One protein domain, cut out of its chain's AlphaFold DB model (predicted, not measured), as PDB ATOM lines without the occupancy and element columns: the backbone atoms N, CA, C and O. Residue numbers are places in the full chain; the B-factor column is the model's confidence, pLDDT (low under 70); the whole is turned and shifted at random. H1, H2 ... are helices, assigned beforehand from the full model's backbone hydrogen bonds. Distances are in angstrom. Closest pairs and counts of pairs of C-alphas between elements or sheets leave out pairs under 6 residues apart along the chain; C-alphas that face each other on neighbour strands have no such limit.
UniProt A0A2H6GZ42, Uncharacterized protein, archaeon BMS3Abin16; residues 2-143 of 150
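This is residues 2 to 143 of the 150 residues of an uncharacterized protein of archaeon BMS3Abin16 (UniProt A0A2H6GZ42). The longest helix, H4, lies side by side with H2 and H6, and these three make a triangular core; H3 folds back on the far side of H2 and H7 folds back from H6. H1 makes a corner with H2, meeting its residues 13 to 17, H5 packs on residues 67 to 74 of H4, and H8 turns off beyond H7, where residues 124 to 130 stick out. The printed part has 142 residues with eight named helices, H1 to H8 in order, and no named strand: all helix. It is compact, with a radius of gyration of the C-alphas of 15.9 A and spans of 52 by 36 by 24 A.

Find C-alpha 54 at (155.321, 216.538, 163.583); from there H4 runs 32.9 A to residue 76. Before it come H1, residues 2 to 7, H2, residues 11 to 27, 24.3 A, and H3, residues 33 to 49, 24.2 A. After it look for H5, residues 81 to 88, H6, residues 91 to 102, and H7, residues 108 to 127, 29.3 A. H8, residues 130 to 143, ends at C-alpha 143, (186.629, 185.401, 180.537).

Start at the hubs, H2 and H4: they touch, C-alphas of Ser 19 and Thr 61 closest at 4.5 A, the same way at a steep tilt of 36 degrees, only just past shallow. H6 touches H4 at Thr 63 and Met 93, closest C-alphas 5.0 A apart. H2 and H3 form a helical hairpin, closest C-alphas Leu 18 and Val 43, 6.0 A. H6 and H7 form another, H7 touching with residues 108 to 115 alone; the C-alphas of Ser 101 and Ile 108 are closest, 5.5 A. In each helix every O i to N i+4 pair is within hydrogen-bond range.

The farthest C-alphas, Leu 49 and Glu 143, are 52.5 A apart. The printed part has no cut, and its links are tight. Look for pLDDT under 70 at residues 28 to 31 and 128 to 143.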
ATOM      1  N   LEU A   2     177.847 221.039 158.871       79.25
ATOM      2  CA  LEU A   2     177.124 221.020 157.586       79.25
ATOM      3  C   LEU A   2     175.613 220.728 157.721       79.25
ATOM      4  O   LEU A   2     174.798 221.450 157.161       79.25
ATOM      5  N   TRP A   3     175.236 219.724 158.522       82.69
ATOM      6  CA  TRP A   3     173.831 219.330 158.701       82.69
ATOM      7  C   TRP A   3     172.947 220.426 159.309       82.69
ATOM      8  O   TRP A   3     171.798 220.589 158.910       82.69
ATOM      9  N   ILE A   4     173.496 221.204 160.248       83.56
ATOM     10  CA  ILE A   4     172.799 222.342 160.864       83.56
ATOM     11  C   ILE A   4     172.531 223.415 159.804       83.56
ATOM     12  O   ILE A   4     171.425 223.933 159.741       83.56
ATOM     13  N   GLY A   5     173.505 223.694 158.929       85.06
ATOM     14  CA  GLY A   5     173.331 224.648 157.831       85.06
ATOM     15  C   GLY A   5     172.221 224.241 156.861       85.06
ATOM     16  O   GLY A   5     171.384 225.066 156.515       85.06
ATOM     17  N   ILE A   6     172.161 222.959 156.483       87.12
ATOM     18  CA  ILE A   6     171.082 222.431 155.627       87.12
ATOM     19  C   ILE A   6     169.731 222.520 156.351       87.12
ATOM     20  O   ILE A   6     168.734 222.897 155.749       87.12
ATOM     21  N   SER A   7     169.708 222.244 157.656       88.44
ATOM     22  CA  SER A   7     168.492 222.292 158.479       88.44
ATOM     23  C   SER A   7     167.892 223.692 158.621       88.44
ATOM     24  O   SER A   7     166.721 223.799 158.931       88.44
ATOM     25  N   ILE A   8     168.658 224.764 158.405       86.69
ATOM     26  CA  ILE A   8     168.130 226.143 158.417       86.69
ATOM     27  C   ILE A   8     167.441 226.494 157.087       86.69
ATOM     28  O   ILE A   8     166.707 227.469 157.009       86.69
ATOM     29  N   LEU A   9     167.716 225.737 156.023       88.81
ATOM     30  CA  LEU A   9     167.201 226.004 154.678       88.81
ATOM     31  C   LEU A   9     166.121 225.008 154.253       88.81
ATOM     32  O   LEU A   9     165.438 225.236 153.256       88.81
ATOM     33  N   ASP A  10     166.007 223.889 154.964       90.69
ATOM     34  CA  ASP A  10     165.138 222.790 154.596       90.69
ATOM     35  C   ASP A  10     164.451 222.151 155.811       90.69
ATOM     36  O   ASP A  10     165.074 221.568 156.703       90.69
ATOM     37  N   THR A  11     163.123 222.188 155.765       91.81
ATOM     38  CA  THR A  11     162.207 221.631 156.761       91.81
ATOM     39  C   THR A  11     162.428 220.133 157.016       91.81
ATOM     40  O   THR A  11     162.302 219.668 158.156       91.81
ATOM     41  N   THR A  12     162.771 219.345 155.991       92.25
ATOM     42  CA  THR A  12     162.980 217.896 156.155       92.25
ATOM     43  C   THR A  12     164.264 217.613 156.930       92.25
ATOM     44  O   THR A  12     164.242 216.867 157.912       92.25
ATOM     45  N   ALA A  13     165.367 218.260 156.549       92.00
ATOM     46  CA  ALA A  13     166.632 218.184 157.268       92.00
ATOM     47  C   ALA A  13     166.485 218.647 158.724       92.00
ATOM     48  O   ALA A  13     166.971 217.955 159.625       92.00
ATOM     49  N   ALA A  14     165.750 219.744 158.956       92.00
ATOM     50  CA  ALA A  14     165.423 220.230 160.295       92.00
ATOM     51  C   ALA A  14     164.669 219.179 161.112       92.00
ATOM     52  O   ALA A  14     165.049 218.886 162.241       92.00
ATOM     53  N   THR A  15     163.640 218.562 160.525       93.50
ATOM     54  CA  THR A  15     162.826 217.532 161.182       93.50
ATOM     55  C   THR A  15     163.670 216.319 161.585       93.50
ATOM     56  O   THR A  15     163.567 215.842 162.717       93.50
ATOM     57  N   ILE A  16     164.548 215.847 160.693       92.62
ATOM     58  CA  ILE A  16     165.451 214.723 160.972       92.62
ATOM     59  C   ILE A  16     166.440 215.101 162.076       92.62
ATOM     60  O   ILE A  16     166.560 214.374 163.062       92.62
ATOM     61  N   LEU A  17     167.114 216.251 161.962       91.88
ATOM     62  CA  LEU A  17     168.081 216.696 162.966       91.88
ATOM     63  C   LEU A  17     167.425 216.845 164.340       91.88
ATOM     64  O   LEU A  17     167.942 216.337 165.332       91.88
ATOM     65  N   LEU A  18     166.265 217.497 164.392       92.38
ATOM     66  CA  LEU A  18     165.536 217.721 165.629       92.38
ATOM     67  C   LEU A  18     165.130 216.395 166.278       92.38
ATOM     68  O   LEU A  18     165.284 216.244 167.485       92.38
ATOM     69  N   SER A  19     164.700 215.408 165.485       92.62
ATOM     70  CA  SER A  19     164.347 214.080 166.001       92.62
ATOM     71  C   SER A  19     165.533 213.347 166.637       92.62
ATOM     72  O   SER A  19     165.393 212.735 167.697       92.62
ATOM     73  N   VAL A  20     166.723 213.462 166.036       90.25
ATOM     74  CA  VAL A  20     167.963 212.868 166.555       90.25
ATOM     75  C   VAL A  20     168.343 213.520 167.881       90.25
ATOM     76  O   VAL A  20     168.627 212.821 168.855       90.25
ATOM     77  N   LEU A  21     168.338 214.857 167.927       90.25
ATOM     78  CA  LEU A  21     168.720 215.615 169.119       90.25
ATOM     79  C   LEU A  21     167.725 215.397 170.262       90.25
ATOM     80  O   LEU A  21     168.146 215.191 171.397       90.25
ATOM     81  N   LEU A  22     166.421 215.369 169.971       91.12
ATOM     82  CA  LEU A  22     165.394 215.032 170.956       91.12
ATOM     83  C   LEU A  22     165.573 213.611 171.491       91.12
ATOM     84  O   LEU A  22     165.503 213.415 172.701       91.12
ATOM     85  N   GLY A  23     165.857 212.636 170.623       88.31
ATOM     86  CA  GLY A  23     166.113 211.259 171.044       88.31
ATOM     87  C   GLY A  23     167.264 211.155 172.049       88.31
ATOM     88  O   GLY A  23     167.128 210.468 173.056       88.31
ATOM     89  N   VAL A  24     168.352 211.898 171.815       85.00
ATOM     90  CA  VAL A  24     169.512 211.979 172.724       85.00
ATOM     91  C   VAL A  24     169.192 212.741 174.015       85.00
ATOM     92  O   VAL A  24     169.656 212.360 175.087       85.00
ATOM     93  N   LEU A  25     168.415 213.825 173.945       86.19
ATOM     94  CA  LEU A  25     168.027 214.588 175.136       86.19
ATOM     95  C   LEU A  25     167.131 213.765 176.064       86.19
ATOM     96  O   LEU A  25     167.345 213.758 177.274       86.19
ATOM     97  N   PHE A  26     166.147 213.052 175.510       86.19
ATOM     98  CA  PHE A  26     165.195 212.265 176.298       86.19
ATOM     99  C   PHE A  26     165.824 211.072 177.009       86.19
ATOM    100  O   PHE A  26     165.307 210.626 178.032       86.19
ATOM    101  N   THR A  27     166.917 210.537 176.482       81.50
ATOM    102  CA  THR A  27     167.618 209.405 177.089       81.50
ATOM    103  C   THR A  27     168.564 209.838 178.200       81.50
ATOM    104  O   THR A  27     169.020 208.993 178.961       81.50
ATOM    105  N   GLY A  28     168.822 211.143 178.351       65.19
ATOM    106  CA  GLY A  28     169.494 211.697 179.527       65.19
ATOM    107  C   GLY A  28     170.958 211.279 179.680       65.19
ATOM    108  O   GLY A  28     171.562 211.568 180.705       65.19
ATOM    109  N   LYS A  29     171.555 210.655 178.658       64.94
ATOM    110  CA  LYS A  29     172.949 210.179 178.667       64.94
ATOM    111  C   LYS A  29     174.005 211.282 178.686       64.94
ATOM    112  O   LYS A  29     175.204 211.016 178.651       64.94
ATOM    113  N   ILE A  30     173.564 212.531 178.670       63.31
ATOM    114  CA  ILE A  30     174.436 213.685 178.626       63.31
ATOM    115  C   ILE A  30     174.942 213.965 180.043       63.31
ATOM    116  O   ILE A  30     174.398 214.798 180.759       63.31
ATOM    117  N   ASP A  31     176.008 213.267 180.424       60.81
ATOM    118  CA  ASP A  31     176.686 213.457 181.716       60.81
ATOM    119  C   ASP A  31     177.331 214.860 181.815       60.81
ATOM    120  O   ASP A  31     177.549 215.424 182.884       60.81
ATOM    121  N   ASN A  32     177.576 215.495 180.661       73.31
ATOM    122  CA  ASN A  32     178.103 216.852 180.575       73.31
ATOM    123  C   ASN A  32     176.994 217.899 180.387       73.31
ATOM    124  O   ASN A  32     176.496 218.107 179.275       73.31
ATOM    125  N   THR A  33     176.693 218.653 181.443       70.62
ATOM    126  CA  THR A  33     175.691 219.735 181.447       70.62
ATOM    127  C   THR A  33     175.874 220.747 180.309       70.62
ATOM    128  O   THR A  33     174.885 221.215 179.746       70.62
ATOM    129  N   VAL A  34     177.114 221.031 179.889       79.12
ATOM    130  CA  VAL A  34     177.414 221.945 178.769       79.12
ATOM    131  C   VAL A  34     176.947 221.375 177.428       79.12
ATOM    132  O   VAL A  34     176.395 222.102 176.597       79.12
ATOM    133  N   PHE A  35     177.127 220.071 177.209       78.88
ATOM    134  CA  PHE A  35     176.652 219.401 175.998       78.88
ATOM    135  C   PHE A  35     175.120 219.339 175.972       78.88
ATOM    136  O   PHE A  35     174.506 219.541 174.922       78.88
ATOM    137  N   GLY A  36     174.496 219.155 177.138       81.75
ATOM    138  CA  GLY A  36     173.040 219.108 177.281       81.75
ATOM    139  C   GLY A  36     172.401 220.464 177.015       81.75
ATOM    140  O   GLY A  36     171.456 220.564 176.231       81.75
ATOM    141  N   ALA A  37     172.977 221.523 177.589       80.62
ATOM    142  CA  ALA A  37     172.557 222.899 177.356       80.62
ATOM    143  C   ALA A  37     172.715 223.298 175.881       80.62
ATOM    144  O   ALA A  37     171.800 223.873 175.296       80.62
ATOM    145  N   SER A  38     173.838 222.930 175.256       81.81
ATOM    146  CA  SER A  38     174.112 223.231 173.844       81.81
ATOM    147  C   SER A  38     173.141 222.504 172.907       81.81
ATOM    148  O   SER A  38     172.577 223.113 172.000       81.81
ATOM    149  N   THR A  39     172.885 221.218 173.159       85.25
ATOM    150  CA  THR A  39     171.905 220.419 172.404       85.25
ATOM    151  C   THR A  39     170.495 220.991 172.557       85.25
ATOM    152  O   THR A  39     169.788 221.158 171.566       85.25
ATOM    153  N   SER A  40     170.108 221.367 173.779       84.44
ATOM    154  CA  SER A  40     168.804 221.982 174.057       84.44
ATOM    155  C   SER A  40     168.648 223.331 173.355       84.44
ATOM    156  O   SER A  40     167.603 223.590 172.765       84.44
ATOM    157  N   ALA A  41     169.689 224.171 173.356       87.12
ATOM    158  CA  ALA A  41     169.677 225.446 172.647       87.12
ATOM    159  C   ALA A  41     169.459 225.249 171.140       87.12
ATOM    160  O   ALA A  41     168.602 225.911 170.565       87.12
ATOM    161  N   ILE A  42     170.158 224.290 170.519       87.69
ATOM    162  CA  ILE A  42     169.976 223.965 169.094       87.69
ATOM    163  C   ILE A  42     168.542 223.494 168.815       87.69
ATOM    164  O   ILE A  42     167.934 223.947 167.847       87.69
ATOM    165  N   VAL A  43     167.992 222.619 169.664       89.56
ATOM    166  CA  VAL A  43     166.612 222.123 169.533       89.56
ATOM    167  C   VAL A  43     165.612 223.274 169.586       89.56
ATOM    168  O   VAL A  43     164.761 223.383 168.707       89.56
ATOM    169  N   VAL A  44     165.739 224.160 170.576       88.12
ATOM    170  CA  VAL A  44     164.865 225.329 170.715       88.12
ATOM    171  C   VAL A  44     165.006 226.246 169.502       88.12
ATOM    172  O   VAL A  44     164.003 226.587 168.883       88.12
ATOM    173  N   SER A  45     166.230 226.602 169.105       86.25
ATOM    174  CA  SER A  45     166.462 227.482 167.957       86.25
ATOM    175  C   SER A  45     165.853 226.931 166.668       86.25
ATOM    176  O   SER A  45     165.141 227.656 165.981       86.25
ATOM    177  N   LEU A  46     166.074 225.654 166.349       86.88
ATOM    178  CA  LEU A  46     165.525 225.053 165.131       86.88
ATOM    179  C   LEU A  46     164.001 224.907 165.185       86.88
ATOM    180  O   LEU A  46     163.345 225.139 164.174       86.88
ATOM    181  N   ALA A  47     163.430 224.592 166.351       85.94
ATOM    182  CA  ALA A  47     161.980 224.513 166.519       85.94
ATOM    183  C   ALA A  47     161.273 225.869 166.330       85.94
ATOM    184  O   ALA A  47     160.109 225.894 165.937       85.94
ATOM    185  N   PHE A  48     161.959 226.985 166.605       85.25
ATOM    186  CA  PHE A  48     161.436 228.335 166.367       85.25
ATOM    187  C   PHE A  48     161.658 228.838 164.935       85.25
ATOM    188  O   PHE A  48     160.852 229.628 164.447       85.25
ATOM    189  N   LEU A  49     162.750 228.428 164.282       84.50
ATOM    190  CA  LEU A  49     163.128 228.925 162.955       84.50
ATOM    191  C   LEU A  49     162.418 228.197 161.812       84.50
ATOM    192  O   LEU A  49     162.112 228.822 160.801       84.50
ATOM    193  N   GLU A  50     162.138 226.904 161.969       86.56
ATOM    194  CA  GLU A  50     161.626 226.056 160.893       86.56
ATOM    195  C   GLU A  50     160.286 225.409 161.236       86.56
ATOM    196  O   GLU A  50     159.993 225.063 162.383       86.56
ATOM    197  N   LYS A  51     159.459 225.188 160.208       85.62
ATOM    198  CA  LYS A  51     158.235 224.398 160.367       85.62
ATOM    199  C   LYS A  51     158.616 222.933 160.434       85.62
ATOM    200  O   LYS A  51     159.132 222.389 159.472       85.62
ATOM    201  N   VAL A  52     158.327 222.274 161.546       86.00
ATOM    202  CA  VAL A  52     158.683 220.864 161.731       86.00
ATOM    203  C   VAL A  52     157.520 219.961 161.335       86.00
ATOM    204  O   VAL A  52     156.367 220.220 161.687       86.00
ATOM    205  N   ILE A  53     157.813 218.859 160.640       90.81
ATOM    206  CA  ILE A  53     156.793 217.862 160.314       90.81
ATOM    207  C   ILE A  53     156.615 216.949 161.530       90.81
ATOM    208  O   ILE A  53     157.446 216.088 161.814       90.81
ATOM    209  N   PHE A  54     155.521 217.149 162.266       89.19
ATOM    210  CA  PHE A  54     155.321 216.538 163.583       89.19
ATOM    211  C   PHE A  54     155.305 215.001 163.567       89.19
ATOM    212  O   PHE A  54     155.906 214.369 164.432       89.19
ATOM    213  N   LEU A  55     154.638 214.382 162.588       92.06
ATOM    214  CA  LEU A  55     154.501 212.924 162.552       92.06
ATOM    215  C   LEU A  55     155.853 212.214 162.294       92.06
ATOM    216  O   LEU A  55     156.211 211.342 163.088       92.06
ATOM    217  N   PRO A  56     156.652 212.604 161.280       92.38
ATOM    218  CA  PRO A  56     158.014 212.099 161.115       92.38
ATOM    219  C   PRO A  56     158.941 212.443 162.281       92.38
ATOM    220  O   PRO A  56     159.740 211.596 162.672       92.38
ATOM    221  N   LEU A  57     158.815 213.646 162.862       93.50
ATOM    222  CA  LEU A  57     159.579 214.041 164.047       93.50
ATOM    223  C   LEU A  57     159.363 213.038 165.180       93.50
ATOM    224  O   LEU A  57     160.329 212.516 165.735       93.50
ATOM    225  N   LEU A  58     158.101 212.761 165.512       93.94
ATOM    226  CA  LEU A  58     157.739 211.853 166.591       93.94
ATOM    227  C   LEU A  58     158.230 210.431 166.299       93.94
ATOM    228  O   LEU A  58     158.873 209.822 167.152       93.94
ATOM    229  N   ALA A  59     157.976 209.927 165.088       93.81
ATOM    230  CA  ALA A  59     158.388 208.590 164.680       93.81
ATOM    231  C   ALA A  59     159.909 208.404 164.795       93.81
ATOM    232  O   ALA A  59     160.369 207.460 165.438       93.81
ATOM    233  N   LEU A  60     160.694 209.334 164.243       93.75
ATOM    234  CA  LEU A  60     162.151 209.258 164.305       93.75
ATOM    235  C   LEU A  60     162.688 209.452 165.726       93.75
ATOM    236  O   LEU A  60     163.608 208.740 166.129       93.75
ATOM    237  N   THR A  61     162.078 210.336 166.519       93.69
ATOM    238  CA  THR A  61     162.461 210.528 167.928       93.69
ATOM    239  C   THR A  61     162.290 209.224 168.706       93.69
ATOM    240  O   THR A  61     163.198 208.820 169.429       93.69
ATOM    241  N   ILE A  62     161.171 208.515 168.513       93.69
ATOM    242  CA  ILE A  62     160.935 207.205 169.137       93.69
ATOM    243  C   ILE A  62     162.013 206.206 168.710       93.69
ATOM    244  O   ILE A  62     162.585 205.538 169.570       93.69
ATOM    245  N   THR A  63     162.341 206.127 167.415       93.56
ATOM    246  CA  THR A  63     163.411 205.225 166.952       93.56
ATOM    247  C   THR A  63     164.769 205.563 167.566       93.56
ATOM    248  O   THR A  63     165.490 204.651 167.964       93.56
ATOM    249  N   GLY A  64     165.086 206.850 167.739       90.88
ATOM    250  CA  GLY A  64     166.313 207.291 168.404       90.88
ATOM    251  C   GLY A  64     166.353 206.943 169.892       90.88
ATOM    252  O   GLY A  64     167.386 206.499 170.388       90.88
ATOM    253  N   ILE A  65     165.227 207.074 170.601       91.69
ATOM    254  CA  ILE A  65     165.115 206.651 172.006       91.69
ATOM    255  C   ILE A  65     165.301 205.132 172.127       91.69
ATOM    256  O   ILE A  65     165.965 204.675 173.056       91.69
ATOM    257  N   ILE A  66     164.718 204.350 171.210       92.38
ATOM    258  CA  ILE A  66     164.873 202.887 171.180       92.38
ATOM    259  C   ILE A  66     166.338 202.509 170.975       92.38
ATOM    260  O   ILE A  66     166.835 201.659 171.709       92.38
ATOM    261  N   ASP A  67     167.031 203.143 170.025       90.12
ATOM    262  CA  ASP A  67     168.450 202.870 169.787       90.12
ATOM    263  C   ASP A  67     169.298 203.145 171.029       90.12
ATOM    264  O   ASP A  67     170.128 202.321 171.408       90.12
ATOM    265  N   GLU A  68     169.058 204.267 171.705       88.06
ATOM    266  CA  GLU A  68     169.844 204.630 172.880       88.06
ATOM    267  C   GLU A  68     169.561 203.718 174.081       88.06
ATOM    268  O   GLU A  68     170.489 203.219 174.714       88.06
ATOM    269  N   LYS A  69     168.285 203.417 174.357       87.38
ATOM    270  CA  LYS A  69     167.917 202.459 175.410       87.38
ATOM    271  C   LYS A  69     168.406 201.048 175.093       87.38
ATOM    272  O   LYS A  69     168.782 200.307 175.996       87.38
ATOM    273  N   GLY A  70     168.393 200.663 173.820       87.00
ATOM    274  CA  GLY A  70     168.936 199.391 173.365       87.00
ATOM    275  C   GLY A  70     170.449 199.315 173.555       87.00
ATOM    276  O   GLY A  70     170.953 198.285 173.995       87.00
ATOM    277  N   ASN A  71     171.167 200.413 173.308       86.00
ATOM    278  CA  ASN A  71     172.599 200.523 173.584       86.00
ATOM    279  C   ASN A  71     172.885 200.340 175.088       86.00
ATOM    280  O   ASN A  71     173.729 199.527 175.453       86.00
ATOM    281  N   ASP A  72     172.105 200.986 175.964       86.38
ATOM    282  CA  ASP A  72     172.215 200.815 177.426       86.38
ATOM    283  C   ASP A  72     171.926 199.389 177.888       86.38
ATOM    284  O   ASP A  72     172.596 198.839 178.770       86.38
ATOM    285  N   TYR A  73     170.923 198.762 177.279       86.12
ATOM    286  CA  TYR A  73     170.580 197.379 177.568       86.12
ATOM    287  C   TYR A  73     171.716 196.425 177.179       86.12
ATOM    288  O   TYR A  73     172.080 195.542 177.954       86.12
ATOM    289  N   VAL A  74     172.312 196.626 176.001       86.19
ATOM    290  CA  VAL A  74     173.457 195.844 175.513       86.19
ATOM    291  C   VAL A  74     174.687 196.005 176.409       86.19
ATOM    292  O   VAL A  74     175.453 195.052 176.550       86.19
ATOM    293  N   ASP A  75     174.874 197.175 177.015       81.94
ATOM    294  CA  ASP A  75     175.994 197.432 177.923       81.94
ATOM    295  C   ASP A  75     175.818 196.776 179.289       81.94
ATOM    296  O   ASP A  75     176.781 196.279 179.873       81.94
ATOM    297  N   SER A  76     174.585 196.749 179.788       84.44
ATOM    298  CA  SER A  76     174.249 196.183 181.097       84.44
ATOM    299  C   SER A  76     174.019 194.668 181.075       84.44
ATOM    300  O   SER A  76     174.096 194.028 182.123       84.44
ATOM    301  N   HIS A  77     173.762 194.071 179.905       82.75
ATOM    302  CA  HIS A  77     173.397 192.658 179.775       82.75
ATOM    303  C   HIS A  77     174.249 191.916 178.738       82.75
ATOM    304  O   HIS A  77     174.585 192.431 177.670       82.75
ATOM    305  N   LYS A  78     174.533 190.630 178.996       81.19
ATOM    306  CA  LYS A  78     175.145 189.748 177.991       81.19
ATOM    307  C   LYS A  78     174.161 189.514 176.842       81.19
ATOM    308  O   LYS A  78     173.237 188.714 176.943       81.19
ATOM    309  N   THR A  79     174.390 190.206 175.736       84.38
ATOM    310  CA  THR A  79     173.614 190.105 174.494       84.38
ATOM    311  C   THR A  79     174.442 189.473 173.374       84.38
ATOM    312  O   THR A  79     175.676 189.519 173.378       84.38
ATOM    313  N   ASN A  80     173.766 188.869 172.391       86.06
ATOM    314  CA  ASN A  80     174.426 188.327 171.202       86.06
ATOM    315  C   ASN A  80     175.127 189.453 170.412       86.06
ATOM    316  O   ASN A  80     174.631 190.579 170.349       86.06
ATOM    317  N   LYS A  81     176.253 189.137 169.760       81.94
ATOM    318  CA  LYS A  81     177.070 190.061 168.955       81.94
ATOM    319  C   LYS A  81     176.252 190.826 167.912       81.94
ATOM    320  O   LYS A  81     176.513 192.004 167.707       81.94
ATOM    321  N   VAL A  82     175.250 190.187 167.304       83.94
ATOM    322  CA  VAL A  82     174.374 190.819 166.300       83.94
ATOM    323  C   VAL A  82     173.503 191.916 166.918       83.94
ATOM    324  O   VAL A  82     173.462 193.025 166.399       83.94
ATOM    325  N   ILE A  83     172.851 191.629 168.049       83.25
ATOM    326  CA  ILE A  83     171.998 192.595 168.763       83.25
ATOM    327  C   ILE A  83     172.849 193.749 169.287       83.25
ATOM    328  O   ILE A  83     172.470 194.910 169.164       83.25
ATOM    329  N   ALA A  84     174.032 193.429 169.815       81.38
ATOM    330  CA  ALA A  84     174.967 194.443 170.257       81.38
ATOM    331  C   ALA A  84     175.379 195.365 169.103       81.38
ATOM    332  O   ALA A  84     175.250 196.577 169.213       81.38
ATOM    333  N   PHE A  85     175.802 194.804 167.969       81.44
ATOM    334  CA  PHE A  85     176.162 195.585 166.787       81.44
ATOM    335  C   PHE A  85     175.005 196.468 166.291       81.44
ATOM    336  O   PHE A  85     175.221 197.627 165.947       81.44
ATOM    337  N   PHE A  86     173.777 195.943 166.308       87.25
ATOM    338  CA  PHE A  86     172.582 196.665 165.880       87.25
ATOM    339  C   PHE A  86     172.344 197.948 166.694       87.25
ATOM    340  O   PHE A  86     172.166 199.022 166.122       87.25
ATOM    341  N   PHE A  87     172.388 197.852 168.025       85.81
ATOM    342  CA  PHE A  87     172.146 199.004 168.892       85.81
ATOM    343  C   PHE A  87     173.357 199.933 169.035       85.81
ATOM    344  O   PHE A  87     173.170 201.141 169.164       85.81
ATOM    345  N   LEU A  88     174.591 199.418 168.942       78.50
ATOM    346  CA  LEU A  88     175.788 200.270 168.951       78.50
ATOM    347  C   LEU A  88     175.848 201.210 167.735       78.50
ATOM    348  O   LEU A  88     176.333 202.326 167.869       78.50
ATOM    349  N   HIS A  89     175.341 200.779 166.577       80.06
ATOM    350  CA  HIS A  89     175.354 201.553 165.327       80.06
ATOM    351  C   HIS A  89     174.005 202.206 164.989       80.06
ATOM    352  O   HIS A  89     173.737 202.484 163.814       80.06
ATOM    353  N   ARG A  90     173.132 202.403 165.989       81.69
ATOM    354  CA  ARG A  90     171.843 203.108 165.856       81.69
ATOM    355  C   ARG A  90     171.023 202.684 164.629       81.69
ATOM    356  O   ARG A  90     170.569 203.500 163.819       81.69
ATOM    357  N   PHE A  91     170.895 201.373 164.422       88.38
ATOM    358  CA  PHE A  91     170.232 200.856 163.227       88.38
ATOM    359  C   PHE A  91     168.727 201.141 163.199       88.38
ATOM    360  O   PHE A  91     168.166 201.258 162.104       88.38
ATOM    361  N   THR A  92     168.065 201.293 164.349       91.12
ATOM    362  CA  THR A  92     166.616 201.551 164.398       91.12
ATOM    363  C   THR A  92     166.278 202.865 163.702       91.12
ATOM    364  O   THR A  92     165.338 202.918 162.909       91.12
ATOM    365  N   MET A  93     167.074 203.911 163.921       90.06
ATOM    366  CA  MET A  93     166.862 205.214 163.303       90.06
ATOM    367  C   MET A  93     167.098 205.180 161.783       90.06
ATOM    368  O   MET A  93     166.336 205.788 161.029       90.06
ATOM    369  N   LYS A  94     168.079 204.398 161.304       92.75
ATOM    370  CA  LYS A  94     168.309 204.168 159.861       92.75
ATOM    371  C   LYS A  94     167.099 203.509 159.200       92.75
ATOM    372  O   LYS A  94     166.673 203.933 158.127       92.75
ATOM    373  N   ILE A  95     166.527 202.499 159.855       93.38
ATOM    374  CA  ILE A  95     165.323 201.805 159.379       93.38
ATOM    375  C   ILE A  95     164.112 202.744 159.408       93.38
ATOM    376  O   ILE A  95     163.337 202.766 158.450       93.38
ATOM    377  N   GLY A  96     163.964 203.552 160.462       92.94
ATOM    378  CA  GLY A  96     162.911 204.564 160.563       92.94
ATOM    379  C   GLY A  96     162.963 205.561 159.405       92.94
ATOM    380  O   GLY A  96     161.961 205.782 158.723       92.94
ATOM    381  N   LEU A  97     164.152 206.093 159.113       93.25
ATOM    382  CA  LEU A  97     164.352 207.037 158.018       93.25
ATOM    383  C   LEU A  97     164.121 206.400 156.640       93.25
ATOM    384  O   LEU A  97     163.481 207.010 155.781       93.25
ATOM    385  N   LEU A  98     164.588 205.165 156.435       93.94
ATOM    386  CA  LEU A  98     164.326 204.405 155.212       93.94
ATOM    387  C   LEU A  98     162.822 204.169 155.020       93.94
ATOM    388  O   LEU A  98     162.313 204.368 153.923       93.94
ATOM    389  N   THR A  99     162.097 203.812 156.080       93.62
ATOM    390  CA  THR A  99     160.644 203.576 156.025       93.62
ATOM    391  C   THR A  99     159.892 204.839 155.610       93.62
ATOM    392  O   THR A  99     159.051 204.791 154.716       93.62
ATOM    393  N   LEU A 100     160.238 205.989 156.197       92.38
ATOM    394  CA  LEU A 100     159.658 207.283 155.825       92.38
ATOM    395  C   LEU A 100     160.013 207.684 154.385       92.38
ATOM    396  O   LEU A 100     159.184 208.267 153.685       92.38
ATOM    397  N   SER A 101     161.215 207.333 153.922       92.31
ATOM    398  CA  SER A 101     161.640 207.590 152.542       92.31
ATOM    399  C   SER A 101     160.879 206.716 151.538       92.31
ATOM    400  O   SER A 101     160.401 207.208 150.521       92.31
ATOM    401  N   LEU A 102     160.697 205.425 151.839       92.25
ATOM    402  CA  LEU A 102     159.923 204.492 151.008       92.25
ATOM    403  C   LEU A 102     158.425 204.824 150.986       92.25
ATOM    404  O   LEU A 102     157.768 204.603 149.974       92.25
ATOM    405  N   ALA A 103     157.896 205.395 152.070       92.31
ATOM    406  CA  ALA A 103     156.532 205.918 152.128       92.31
ATOM    407  C   ALA A 103     156.340 207.223 151.325       92.31
ATOM    408  O   ALA A 103     155.228 207.747 151.273       92.31
ATOM    409  N   GLY A 104     157.405 207.770 150.726       90.19
ATOM    410  CA  GLY A 104     157.370 209.014 149.954       90.19
ATOM    411  C   GLY A 104     157.271 210.281 150.805       90.19
ATOM    412  O   GLY A 104     157.041 211.357 150.261       90.19
ATOM    413  N   ILE A 105     157.443 210.174 152.128       90.62
ATOM    414  CA  ILE A 105     157.398 211.321 153.045       90.62
ATOM    415  C   ILE A 105     158.697 212.122 152.946       90.62
ATOM    416  O   ILE A 105     158.667 213.350 152.950       90.62
ATOM    417  N   PHE A 106     159.832 211.428 152.836       91.50
ATOM    418  CA  PHE A 106     161.144 212.036 152.642       91.50
ATOM    419  C   PHE A 106     161.771 211.599 151.325       91.50
ATOM    420  O   PHE A 106     161.581 210.479 150.855       91.50
ATOM    421  N   ALA A 107     162.568 212.486 150.740       91.88
ATOM    422  CA  ALA A 107     163.352 212.156 149.564       91.88
ATOM    423  C   ALA A 107     164.527 211.234 149.951       91.88
ATOM    424  O   ALA A 107     165.169 211.416 150.988       91.88
ATOM    425  N   ILE A 108     164.850 210.250 149.108       90.75
ATOM    426  CA  ILE A 108     165.892 209.250 149.406       90.75
ATOM    427  C   ILE A 108     167.288 209.871 149.621       90.75
ATOM    428  O   ILE A 108     168.145 209.295 150.287       90.75
ATOM    429  N   GLN A 109     167.519 211.084 149.112       90.81
ATOM    430  CA  GLN A 109     168.748 211.849 149.310       90.81
ATOM    431  C   GLN A 109     169.016 212.135 150.795       90.81
ATOM    432  O   GLN A 109     170.174 212.117 151.210       90.81
ATOM    433  N   TYR A 110     167.973 212.334 151.612       89.94
ATOM    434  CA  TYR A 110     168.136 212.532 153.057       89.94
ATOM    435  C   TYR A 110     168.646 211.276 153.754       89.94
ATOM    436  O   TYR A 110     169.411 211.387 154.707       89.94
ATOM    437  N   MET A 111     168.295 210.088 153.255       90.00
ATOM    438  CA  MET A 111     168.847 208.833 153.759       90.00
ATOM    439  C   MET A 111     170.343 208.731 153.463       90.00
ATOM    440  O   MET A 111     171.117 208.404 154.359       90.00
ATOM    441  N   LEU A 112     170.767 209.058 152.238       90.06
ATOM    442  CA  LEU A 112     172.189 209.078 151.888       90.06
ATOM    443  C   LEU A 112     172.956 210.074 152.764       90.06
ATOM    444  O   LEU A 112     173.995 209.744 153.334       90.06
ATOM    445  N   ALA A 113     172.422 211.283 152.893       89.81
ATOM    446  CA  ALA A 113     173.038 212.333 153.679       89.81
ATOM    447  C   ALA A 113     173.124 211.920 155.168       89.81
ATOM    448  O   ALA A 113     174.172 212.092 155.794       89.81
ATOM    449  N   PHE A 114     172.072 211.302 155.713       89.75
ATOM    450  CA  PHE A 114     172.043 210.825 157.093       89.75
ATOM    451  C   PHE A 114     173.052 209.697 157.331       89.75
ATOM    452  O   PHE A 114     173.766 209.724 158.326       89.75
ATOM    453  N   LEU A 115     173.179 208.747 156.398       90.38
ATOM    454  CA  LEU A 115     174.182 207.682 156.486       90.38
ATOM    455  C   LEU A 115     175.608 208.237 156.499       90.38
ATOM    456  O   LEU A 115     176.434 207.769 157.276       90.38
ATOM    457  N   LEU A 116     175.903 209.250 155.682       90.19
ATOM    458  CA  LEU A 116     177.217 209.901 155.687       90.19
ATOM    459  C   LEU A 116     177.490 210.629 157.008       90.19
ATOM    460  O   LEU A 116     178.609 210.572 157.524       90.19
ATOM    461  N   PHE A 117     176.475 211.296 157.562       87.62
ATOM    462  CA  PHE A 117     176.562 211.925 158.878       87.62
ATOM    463  C   PHE A 117     176.838 210.888 159.977       87.62
ATOM    464  O   PHE A 117     177.742 211.085 160.786       87.62
ATOM    465  N   ASP A 118     176.114 209.773 159.960       88.25
ATOM    466  CA  ASP A 118     176.228 208.703 160.947       88.25
ATOM    467  C   ASP A 118     177.582 207.979 160.870       88.25
ATOM    468  O   ASP A 118     178.266 207.841 161.879       88.25
ATOM    469  N   ILE A 119     178.062 207.651 159.664       87.75
ATOM    470  CA  ILE A 119     179.413 207.096 159.460       87.75
ATOM    471  C   ILE A 119     180.482 208.059 159.987       87.75
ATOM    472  O   ILE A 119     181.461 207.633 160.604       87.75
ATOM    473  N   SER A 120     180.310 209.363 159.754       86.12
ATOM    474  CA  SER A 120     181.243 210.373 160.260       86.12
ATOM    475  C   SER A 120     181.254 210.400 161.791       86.12
ATOM    476  O   SER A 120     182.324 210.501 162.390       86.12
ATOM    477  N   TYR A 121     180.086 210.274 162.423       82.25
ATOM    478  CA  TYR A 121     179.957 210.201 163.876       82.25
ATOM    479  C   TYR A 121     180.628 208.941 164.448       82.25
ATOM    480  O   TYR A 121     181.479 209.048 165.334       82.25
ATOM    481  N   ASP A 122     180.340 207.772 163.875       81.69
ATOM    482  CA  ASP A 122     180.943 206.495 164.272       81.69
ATOM    483  C   ASP A 122     182.469 206.512 164.124       81.69
ATOM    484  O   ASP A 122     183.203 206.015 164.982       81.69
ATOM    485  N   THR A 123     182.969 207.136 163.056       83.00
ATOM    486  CA  THR A 123     184.407 207.279 162.806       83.00
ATOM    487  C   THR A 123     185.083 208.095 163.911       83.00
ATOM    488  O   THR A 123     186.149 207.710 164.393       83.00
ATOM    489  N   VAL A 124     184.459 209.183 164.376       80.50
ATOM    490  CA  VAL A 124     184.972 209.966 165.515       80.50
ATOM    491  C   VAL A 124     185.000 209.125 166.793       80.50
ATOM    492  O   VAL A 124     186.001 209.158 167.508       80.50
ATOM    493  N   GLY A 125     183.961 208.324 167.051       71.88
ATOM    494  CA  GLY A 125     183.919 207.395 168.189       71.88
ATOM    495  C   GLY A 125     184.984 206.291 168.127       71.88
ATOM    496  O   GLY A 125     185.488 205.824 169.153       71.88
ATOM    497  N   PHE A 126     185.379 205.880 166.921       72.38
ATOM    498  CA  PHE A 126     186.496 204.958 166.730       72.38
ATOM    499  C   PHE A 126     187.842 205.621 167.061       72.38
ATOM    500  O   PHE A 126     188.661 205.025 167.766       72.38
ATOM    501  N   PHE A 127     188.063 206.858 166.602       72.19
ATOM    502  CA  PHE A 127     189.296 207.606 166.875       72.19
ATOM    503  C   PHE A 127     189.423 208.075 168.330       72.19
ATOM    504  O   PHE A 127     190.542 208.167 168.830       72.19
ATOM    505  N   SER A 128     188.312 208.315 169.034       67.62
ATOM    506  CA  SER A 128     188.323 208.631 170.470       67.62
ATOM    507  C   SER A 128     188.655 207.422 171.357       67.62
ATOM    508  O   SER A 128     188.851 207.575 172.561       67.62
ATOM    509  N   GLY A 129     188.747 206.214 170.783       59.78
ATOM    510  CA  GLY A 129     189.121 204.987 171.490       59.78
ATOM    511  C   GLY A 129     188.016 204.389 172.365       59.78
ATOM    512  O   GLY A 129     188.215 203.306 172.922       59.78
ATOM    513  N   GLU A 130     186.841 205.021 172.456       60.62
ATOM    514  CA  GLU A 130     185.723 204.524 173.267       60.62
ATOM    515  C   GLU A 130     185.249 203.144 172.806       60.62
ATOM    516  O   GLU A 130     185.037 202.249 173.625       60.62
ATOM    517  N   SER A 131     185.174 202.924 171.490       58.31
ATOM    518  CA  SER A 131     184.680 201.664 170.926       58.31
ATOM    519  C   SER A 131     185.636 200.481 171.177       58.31
ATOM    520  O   SER A 131     185.198 199.390 171.552       58.31
ATOM    521  N   LYS A 132     186.961 200.700 171.079       53.47
ATOM    522  CA  LYS A 132     187.975 199.671 171.399       53.47
ATOM    523  C   LYS A 132     187.977 199.317 172.883       53.47
ATOM    524  O   LYS A 132     187.950 198.137 173.221       53.47
ATOM    525  N   LYS A 133     187.928 200.324 173.758       56.25
ATOM    526  CA  LYS A 133     187.911 200.133 175.214       56.25
ATOM    527  C   LYS A 133     186.666 199.356 175.663       56.25
ATOM    528  O   LYS A 133     186.763 198.466 176.501       56.25
ATOM    529  N   LYS A 134     185.506 199.630 175.052       60.75
ATOM    530  CA  LYS A 134     184.242 198.919 175.309       60.75
ATOM    531  C   LYS A 134     184.291 197.448 174.874       60.75
ATOM    532  O   LYS A 134     183.784 196.581 175.581       60.75
ATOM    533  N   LEU A 135     184.921 197.151 173.733       61.38
ATOM    534  CA  LEU A 135     185.116 195.782 173.234       61.38
ATOM    535  C   LEU A 135     186.129 194.988 174.074       61.38
ATOM    536  O   LEU A 135     185.873 193.827 174.387       61.38
ATOM    537  N   GLU A 136     187.235 195.609 174.488       60.38
ATOM    538  CA  GLU A 136     188.230 194.982 175.371       60.38
ATOM    539  C   GLU A 136     187.649 194.668 176.756       60.38
ATOM    540  O   GLU A 136     187.770 193.538 177.225       60.38
ATOM    541  N   LEU A 137     186.924 195.609 177.375       60.34
ATOM    542  CA  LEU A 137     186.238 195.382 178.655       60.34
ATOM    543  C   LEU A 137     185.189 194.260 178.570       60.34
ATOM    544  O   LEU A 137     185.033 193.483 179.513       60.34
ATOM    545  N   ARG A 138     184.486 194.129 177.435       62.19
ATOM    546  CA  ARG A 138     183.539 193.025 177.200       62.19
ATOM    547  C   ARG A 138     184.233 191.674 177.059       62.19
ATOM    548  O   ARG A 138     183.710 190.697 177.589       62.19
ATOM    549  N   ASN A 139     185.380 191.611 176.382       59.62
ATOM    550  CA  ASN A 139     186.156 190.373 176.278       59.62
ATOM    551  C   ASN A 139     186.677 189.941 177.659       59.62
ATOM    552  O   ASN A 139     186.471 188.795 178.046       59.62
ATOM    553  N   ILE A 140     187.205 190.873 178.460       60.66
ATOM    554  CA  ILE A 140     187.690 190.595 179.825       60.66
ATOM    555  C   ILE A 140     186.551 190.096 180.741       60.66
ATOM    556  O   ILE A 140     186.698 189.080 181.415       60.66
ATOM    557  N   ASN A 141     185.375 190.736 180.715       58.94
ATOM    558  CA  ASN A 141     184.203 190.316 181.508       58.94
ATOM    559  C   ASN A 141     183.508 189.040 180.987       58.94
ATOM    560  O   ASN A 141     182.569 188.524 181.604       58.94
ATOM    561  N   SER A 142     183.914 188.540 179.818       57.31
ATOM    562  CA  SER A 142     183.464 187.245 179.305       57.31
ATOM    563  C   SER A 142     184.371 186.087 179.730       57.31
ATOM    564  O   SER A 142     183.899 184.953 179.752       57.31
ATOM    565  N   GLU A 143     185.617 186.380 180.120       57.34
ATOM    566  CA  GLU A 143     186.629 185.401 180.537       57.34
ATOM    567  C   GLU A 143     186.704 185.196 182.056       57.34
ATOM    568  O   GLU A 143     187.222 184.173 182.501       57.34
TER     569      GLU A 143